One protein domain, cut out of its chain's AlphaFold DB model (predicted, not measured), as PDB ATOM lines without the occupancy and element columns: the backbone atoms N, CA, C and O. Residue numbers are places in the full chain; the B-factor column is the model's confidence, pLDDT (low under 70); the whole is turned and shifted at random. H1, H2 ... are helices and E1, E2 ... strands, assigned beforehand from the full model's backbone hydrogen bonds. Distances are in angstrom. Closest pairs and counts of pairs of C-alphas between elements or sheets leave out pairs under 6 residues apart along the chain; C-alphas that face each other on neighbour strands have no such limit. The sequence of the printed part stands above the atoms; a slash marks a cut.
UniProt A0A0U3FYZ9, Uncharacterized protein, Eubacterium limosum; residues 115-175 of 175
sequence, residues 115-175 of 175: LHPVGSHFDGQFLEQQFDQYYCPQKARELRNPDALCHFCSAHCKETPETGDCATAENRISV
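Overview. This is residues 115 to 175 of the 175 residues of an uncharacterized protein of Eubacterium limosum (UniProt A0A0U3FYZ9). This is a domain of little regular structure: a short two-stranded hairpin, E1 and E2, followed by a small helix, H1, with long loops making most of the rest. Residues 156 to 157 pair parallel with residues 135 to 136 of E2, on a long unnamed stretch, residues 143 to 175. The 61 printed residues run E1, E2, H1, with 11 in named elements, mixed in class; the antiparallel sheet has the order E1, E2. The whole is compact, radius of gyration of the C-alphas 11.1 A, spanning 30 by 23 by 22 A.

Arrangement. E1, residues 128 to 130, and E2, residues 133 to 136, form an antiparallel hairpin at 152 degrees, with N 130 and O 133 within hydrogen-bond range at 2.9 A. H1, residues 139 to 142, is apart from E1 and too short for an O i to N i+4 pair; its one O i to N i+3 pair is within range.

Along the chain. E1 begins at C-alpha 128 (120.158, 153.910, 166.776). E2 is 10.2 A long. H1 ends at C-alpha 142 (126.306, 167.603, 159.082).

Size, cuts and confidence. The printed part has no cut. Both links are tight. Residues 160 to 175 have pLDDT under 70.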
ATOM      1  N   LEU A 115     131.116 157.662 165.669       97.25
ATOM      2  CA  LEU A 115     131.873 158.541 166.575       97.25
ATOM      3  C   LEU A 115     131.110 158.902 167.863       97.25
ATOM      4  O   LEU A 115     131.711 159.357 168.828       97.25
ATOM      5  N   HIS A 116     129.795 158.682 167.884       95.88
ATOM      6  CA  HIS A 116     128.948 158.828 169.063       95.88
ATOM      7  C   HIS A 116     128.291 157.489 169.416       95.88
ATOM      8  O   HIS A 116     127.977 156.718 168.511       95.88
ATOM      9  N   PRO A 117     128.015 157.223 170.702       96.50
ATOM     10  CA  PRO A 117     127.351 155.991 171.111       96.50
ATOM     11  C   PRO A 117     125.887 155.924 170.657       96.50
ATOM     12  O   PRO A 117     125.213 156.940 170.452       96.50
ATOM     13  N   VAL A 118     125.365 154.697 170.577       95.62
ATOM     14  CA  VAL A 118     123.923 154.436 170.457       95.62
ATOM     15  C   VAL A 118     123.191 155.070 171.640       95.62
ATOM     16  O   VAL A 118     123.637 154.990 172.784       95.62
ATOM     17  N   GLY A 119     122.064 155.721 171.361       93.88
ATOM     18  CA  GLY A 119     121.304 156.489 172.343       93.88
ATOM     19  C   GLY A 119     121.759 157.945 172.497       93.88
ATOM     20  O   GLY A 119     121.147 158.677 173.275       93.88
ATOM     21  N   SER A 120     122.773 158.411 171.757       94.31
ATOM     22  CA  SER A 120     123.076 159.848 171.658       94.31
ATOM     23  C   SER A 120     121.889 160.610 171.079       94.31
ATOM     24  O   SER A 120     121.388 160.249 170.016       94.31
ATOM     25  N   HIS A 121     121.426 161.636 171.796       91.94
ATOM     26  CA  HIS A 121     120.215 162.388 171.467       91.94
ATOM     27  C   HIS A 121     120.530 163.623 170.623       91.94
ATOM     28  O   HIS A 121     121.403 164.414 170.970       91.94
ATOM     29  N   PHE A 122     119.735 163.838 169.583       89.00
ATOM     30  CA  PHE A 122     119.815 164.988 168.696       89.00
ATOM     31  C   PHE A 122     118.399 165.458 168.358       89.00
ATOM     32  O   PHE A 122     117.666 164.741 167.684       89.00
ATOM     33  N   ASP A 123     118.005 166.640 168.838       84.56
ATOM     34  CA  ASP A 123     116.725 167.286 168.496       84.56
ATOM     35  C   ASP A 123     115.491 166.357 168.618       84.56
ATOM     36  O   ASP A 123     114.613 166.326 167.760       84.56
ATOM     37  N   GLY A 124     115.423 165.555 169.688       84.81
ATOM     38  CA  GLY A 124     114.310 164.624 169.945       84.81
ATOM     39  C   GLY A 124     114.407 163.270 169.229       84.81
ATOM     40  O   GLY A 124     113.600 162.381 169.492       84.81
ATOM     41  N   GLN A 125     115.417 163.079 168.383       90.56
ATOM     42  CA  GLN A 125     115.794 161.792 167.801       90.56
ATOM     43  C   GLN A 125     117.069 161.262 168.466       90.56
ATOM     44  O   GLN A 125     117.703 161.956 169.262       90.56
ATOM     45  N   PHE A 126     117.461 160.024 168.166       93.81
ATOM     46  CA  PHE A 126     118.692 159.445 168.697       93.81
ATOM     47  C   PHE A 126     119.407 158.574 167.668       93.81
ATOM     48  O   PHE A 126     118.782 158.058 166.740       93.81
ATOM     49  N   LEU A 127     120.725 158.435 167.837       95.25
ATOM     50  CA  LEU A 127     121.519 157.460 167.097       95.25
ATOM     51  C   LEU A 127     121.079 156.060 167.510       95.25
ATOM     52  O   LEU A 127     121.127 155.715 168.691       95.25
ATOM     53  N   GLU A 128     120.664 155.257 166.543       95.56
ATOM     54  CA  GLU A 128     120.158 153.910 166.776       95.56
ATOM     55  C   GLU A 128     121.003 152.864 166.056       95.56
ATOM     56  O   GLU A 128     121.694 153.161 165.080       95.56
ATOM     57  N   GLN A 129     120.937 151.636 166.555       95.88
ATOM     58  CA  GLN A 129     121.495 150.472 165.890       95.88
ATOM     59  C   GLN A 129     120.342 149.584 165.431       95.88
ATOM     60  O   GLN A 129     119.476 149.228 166.231       95.88
ATOM     61  N   GLN A 130     120.345 149.225 164.154       93.69
ATOM     62  CA  GLN A 130     119.433 148.250 163.574       93.69
ATOM     63  C   GLN A 130     120.287 147.119 162.997       93.69
ATOM     64  O   GLN A 130     121.055 147.334 162.064       93.69
ATOM     65  N   PHE A 131     120.182 145.921 163.581       91.38
ATOM     66  CA  PHE A 131     121.063 144.786 163.278       91.38
ATOM     67  C   PHE A 131     122.555 145.150 163.435       91.38
ATOM     68  O   PHE A 131     122.998 145.501 164.532       91.38
ATOM     69  N   ASP A 132     123.328 145.056 162.360       90.44
ATOM     70  CA  ASP A 132     124.755 145.366 162.267       90.44
ATOM     71  C   ASP A 132     125.038 146.800 161.785       90.44
ATOM     72  O   ASP A 132     126.196 147.189 161.657       90.44
ATOM     73  N   GLN A 133     123.997 147.605 161.556       95.19
ATOM     74  CA  GLN A 133     124.113 148.955 161.017       95.19
ATOM     75  C   GLN A 133     123.694 150.025 162.025       95.19
ATOM     76  O   GLN A 133     122.819 149.829 162.872       95.19
ATOM     77  N   TYR A 134     124.311 151.197 161.901       97.00
ATOM     78  CA  TYR A 134     124.059 152.353 162.752       97.00
ATOM     79  C   TYR A 134     123.447 153.486 161.944       97.00
ATOM     80  O   TYR A 134     123.893 153.758 160.833       97.00
ATOM     81  N   TYR A 135     122.488 154.196 162.528       96.44
ATOM     82  CA  TYR A 135     121.755 155.264 161.858       96.44
ATOM     83  C   TYR A 135     121.791 156.527 162.708       96.44
ATOM     84  O   TYR A 135     121.317 156.547 163.845       96.44
ATOM     85  N   CYS A 136     122.375 157.589 162.154       95.62
ATOM     86  CA  CYS A 136     122.499 158.874 162.823       95.62
ATOM     87  C   CYS A 136     121.498 159.879 162.232       95.62
ATOM     88  O   CYS A 136     121.567 160.171 161.032       95.62
ATOM     89  N   PRO A 137     120.613 160.470 163.056       94.25
ATOM     90  CA  PRO A 137     119.640 161.452 162.583       94.25
ATOM     91  C   PRO A 137     120.277 162.749 162.078       94.25
ATOM     92  O   PRO A 137     119.703 163.412 161.223       94.25
ATOM     93  N   GLN A 138     121.483 163.093 162.542       92.88
ATOM     94  CA  GLN A 138     122.139 164.337 162.136       92.88
ATOM     95  C   GLN A 138     123.065 164.223 160.941       92.88
ATOM     96  O   GLN A 138     123.425 165.243 160.356       92.88
ATOM     97  N   LYS A 139     123.437 163.008 160.528       94.31
ATOM     98  CA  LYS A 139     124.490 162.846 159.521       94.31
ATOM     99  C   LYS A 139     124.159 163.570 158.214       94.31
ATOM    100  O   LYS A 139     125.005 164.295 157.708       94.31
ATOM    101  N   ALA A 140     122.926 163.471 157.716       92.56
ATOM    102  CA  ALA A 140     122.515 164.150 156.481       92.56
ATOM    103  C   ALA A 140     122.685 165.681 156.541       92.56
ATOM    104  O   ALA A 140     123.027 166.316 155.541       92.56
ATOM    105  N   ARG A 141     122.452 166.286 157.713       91.69
ATOM    106  CA  ARG A 141     122.659 167.720 157.935       91.69
ATOM    107  C   ARG A 141     124.141 168.057 158.007       91.69
ATOM    108  O   ARG A 141     124.583 168.952 157.290       91.69
ATOM    109  N   GLU A 142     124.889 167.331 158.829       93.62
ATOM    110  CA  GLU A 142     126.306 167.603 159.082       93.62
ATOM    111  C   GLU A 142     127.182 167.357 157.847       93.62
ATOM    112  O   GLU A 142     128.147 168.081 157.636       93.62
ATOM    113  N   LEU A 143     126.816 166.426 156.955       94.12
ATOM    114  CA  LEU A 143     127.539 166.205 155.693       94.12
ATOM    115  C   LEU A 143     127.518 167.421 154.747       94.12
ATOM    116  O   LEU A 143     128.325 167.484 153.819       94.12
ATOM    117  N   ARG A 144     126.628 168.402 154.959       92.62
ATOM    118  CA  ARG A 144     126.659 169.674 154.214       92.62
ATOM    119  C   ARG A 144     127.788 170.598 154.668       92.62
ATOM    120  O   ARG A 144     128.176 171.481 153.908       92.62
ATOM    121  N   ASN A 145     128.300 170.404 155.880       92.75
ATOM    122  CA  ASN A 145     129.469 171.102 156.386       92.75
ATOM    123  C   ASN A 145     130.736 170.313 155.989       92.75
ATOM    124  O   ASN A 145     130.894 169.170 156.423       92.75
ATOM    125  N   PRO A 146     131.644 170.869 155.166       91.75
ATOM    126  CA  PRO A 146     132.866 170.172 154.761       91.75
ATOM    127  C   PRO A 146     133.814 169.874 155.934       91.75
ATOM    128  O   PRO A 146     134.593 168.928 155.848       91.75
ATOM    129  N   ASP A 147     133.713 170.625 157.033       92.50
ATOM    130  CA  ASP A 147     134.566 170.467 158.215       92.50
ATOM    131  C   ASP A 147     133.960 169.523 159.271       92.50
ATOM    132  O   ASP A 147     134.519 169.339 160.351       92.50
ATOM    133  N   ALA A 148     132.816 168.890 158.985       94.06
ATOM    134  CA  ALA A 148     132.189 167.966 159.922       94.06
ATOM    135  C   ALA A 148     132.949 166.634 160.025       94.06
ATOM    136  O   ALA A 148     133.144 165.918 159.041       94.06
ATOM    137  N   LEU A 149     133.236 166.195 161.254       96.81
ATOM    138  CA  LEU A 149     133.775 164.851 161.520       96.81
ATOM    139  C   LEU A 149     132.849 163.720 161.023       96.81
ATOM    140  O   LEU A 149     133.288 162.585 160.835       96.81
ATOM    141  N   CYS A 150     131.574 164.017 160.739       96.12
ATOM    142  CA  CYS A 150     130.609 163.072 160.177       96.12
ATOM    143  C   CYS A 150     131.028 162.458 158.830       96.12
ATOM    144  O   CYS A 150     130.555 161.363 158.519       96.12
ATOM    145  N   HIS A 151     131.941 163.086 158.074       95.88
ATOM    146  CA  HIS A 151     132.538 162.508 156.853       95.88
ATOM    147  C   HIS A 151     133.370 161.238 157.123       95.88
ATOM    148  O   HIS A 151     133.599 160.424 156.220       95.88
ATOM    149  N   PHE A 152     133.794 161.038 158.373       97.06
ATOM    150  CA  PHE A 152     134.593 159.893 158.822       97.06
ATOM    151  C   PHE A 152     133.799 158.882 159.655       97.06
ATOM    152  O   PHE A 152     134.273 157.777 159.888       97.06
ATOM    153  N   CYS A 153     132.582 159.236 160.071       96.62
ATOM    154  CA  CYS A 153     131.709 158.379 160.868       96.62
ATOM    155  C   CYS A 153     131.081 157.271 160.008       96.62
ATOM    156  O   CYS A 153     130.569 157.557 158.924       96.62
ATOM    157  N   SER A 154     131.042 156.033 160.507       95.69
ATOM    158  CA  SER A 154     130.478 154.885 159.779       95.69
ATOM    159  C   SER A 154     128.948 154.789 159.802       95.69
ATOM    160  O   SER A 154     128.384 154.057 158.998       95.69
ATOM    161  N   ALA A 155     128.256 155.536 160.672       96.38
ATOM    162  CA  ALA A 155     126.790 155.521 160.716       96.38
ATOM    163  C   ALA A 155     126.179 155.985 159.386       96.38
ATOM    164  O   ALA A 155     126.684 156.925 158.786       96.38
ATOM    165  N   HIS A 156     125.065 155.410 158.959       95.50
ATOM    166  CA  HIS A 156     124.276 155.884 157.822       95.50
ATOM    167  C   HIS A 156     123.439 157.113 158.200       95.50
ATOM    168  O   HIS A 156     123.204 157.383 159.388       95.50
ATOM    169  N   CYS A 157     122.968 157.874 157.205       92.81
ATOM    170  CA  CYS A 157     121.882 158.816 157.465       92.81
ATOM    171  C   CYS A 157     120.661 158.041 157.952       92.81
ATOM    172  O   CYS A 157     120.265 157.052 157.339       92.81
ATOM    173  N   LYS A 158     119.995 158.543 158.987       87.06
ATOM    174  CA  LYS A 158     118.614 158.138 159.226       87.06
ATOM    175  C   LYS A 158     117.711 158.845 158.217       87.06
ATOM    176  O   LYS A 158     117.780 160.066 158.085       87.06
ATOM    177  N   GLU A 159     116.870 158.092 157.518       71.81
ATOM    178  CA  GLU A 159     115.825 158.682 156.688       71.81
ATOM    179  C   GLU A 159     114.806 159.393 157.587       71.81
ATOM    180  O   GLU A 159     114.251 158.812 158.524       71.81
ATOM    181  N   THR A 160     114.572 160.673 157.321       62.06
ATOM    182  CA  THR A 160     113.545 161.480 157.983       62.06
ATOM    183  C   THR A 160     112.672 162.171 156.934       62.06
ATOM    184  O   THR A 160     113.130 162.388 155.810       62.06
ATOM    185  N   PRO A 161     111.434 162.575 157.276       54.03
ATOM    186  CA  PRO A 161     110.556 163.289 156.347       54.03
ATOM    187  C   PRO A 161     111.149 164.600 155.795       54.03
ATOM    188  O   PRO A 161     110.738 165.057 154.735       54.03
ATOM    189  N   GLU A 162     112.110 165.204 156.504       52.84
ATOM    190  CA  GLU A 162     112.776 166.458 156.122       52.84
ATOM    191  C   GLU A 162     114.023 166.236 155.249       52.84
ATOM    192  O   GLU A 162     114.472 167.143 154.547       52.84
ATOM    193  N   THR A 163     114.588 165.027 155.258       52.47
ATOM    194  CA  THR A 163     115.758 164.652 154.457       52.47
ATOM    195  C   THR A 163     115.300 164.005 153.155       52.47
ATOM    196  O   THR A 163     115.472 162.804 152.954       52.47
ATOM    197  N   GLY A 164     114.699 164.798 152.266       46.47
ATOM    198  CA  GLY A 164     114.614 164.417 150.858       46.47
ATOM    199  C   GLY A 164     116.037 164.297 150.302       46.47
ATOM    200  O   GLY A 164     116.754 165.291 150.260       46.47
ATOM    201  N   ASP A 165     116.446 163.083 149.936       50.66
ATOM    202  CA  ASP A 165     117.721 162.712 149.301       50.66
ATOM    203  C   ASP A 165     119.003 162.709 150.168       50.66
ATOM    204  O   ASP A 165     119.963 163.431 149.891       50.66
ATOM    205  N   CYS A 166     119.122 161.770 151.124       51.53
ATOM    206  CA  CYS A 166     120.451 161.366 151.643       51.53
ATOM    207  C   CYS A 166     121.356 160.765 150.534       51.53
ATOM    208  O   CYS A 166     122.580 160.910 150.585       51.53
ATOM    209  N   ALA A 167     120.774 160.189 149.472       47.84
ATOM    210  CA  ALA A 167     121.494 159.520 148.381       47.84
ATOM    211  C   ALA A 167     122.511 160.409 147.627       47.84
ATOM    212  O   ALA A 167     123.422 159.898 146.976       47.84
ATOM    213  N   THR A 168     122.402 161.740 147.716       48.34
ATOM    214  CA  THR A 168     123.334 162.669 147.050       48.34
ATOM    215  C   THR A 168     124.557 163.043 147.898       48.34
ATOM    216  O   THR A 168     125.570 163.472 147.341       48.34
ATOM    217  N   ALA A 169     124.498 162.866 149.224       49.00
ATOM    218  CA  ALA A 169     125.559 163.273 150.149       49.00
ATOM    219  C   ALA A 169     126.640 162.193 150.331       49.00
ATOM    220  O   ALA A 169     127.825 162.516 150.391       49.00
ATOM    221  N   GLU A 170     126.255 160.912 150.353       46.59
ATOM    222  CA  GLU A 170     127.195 159.791 150.527       46.59
ATOM    223  C   GLU A 170     128.114 159.600 149.302       46.59
ATOM    224  O   GLU A 170     129.276 159.219 149.436       46.59
ATOM    225  N   ASN A 171     127.645 159.978 148.108       40.16
ATOM    226  CA  ASN A 171     128.363 159.796 146.841       40.16
ATOM    227  C   ASN A 171     129.542 160.770 146.615       40.16
ATOM    228  O   ASN A 171     130.209 160.704 145.585       40.16
ATOM    229  N   ARG A 172     129.812 161.689 147.554       42.75
ATOM    230  CA  ARG A 172     130.941 162.639 147.479       42.75
ATOM    231  C   ARG A 172     132.193 162.186 148.236       42.75
ATOM    232  O   ARG A 172     133.205 162.874 148.176       42.75
ATOM    233  N   ILE A 173     132.137 161.052 148.939       42.94
ATOM    234  CA  ILE A 173     133.210 160.580 149.834       42.94
ATOM    235  C   ILE A 173     134.162 159.585 149.125       42.94
ATOM    236  O   ILE A 173     135.211 159.235 149.663       42.94
ATOM    237  N   SER A 174     133.852 159.178 147.888       33.53
ATOM    238  CA  SER A 174     134.575 158.139 147.131       33.53
ATOM    239  C   SER A 174     135.640 158.666 146.148       33.53
ATOM    240  O   SER A 174     135.777 158.101 145.062       33.53
ATOM    241  N   VAL A 175     136.387 159.729 146.487       35.22
ATOM    242  CA  VAL A 175     137.525 160.224 145.670       35.22
ATOM    243  C   VAL A 175     138.797 160.402 146.493       35.22
ATOM    244  O   VAL A 175     138.764 161.139 147.504       35.22
TER     245      VAL A 175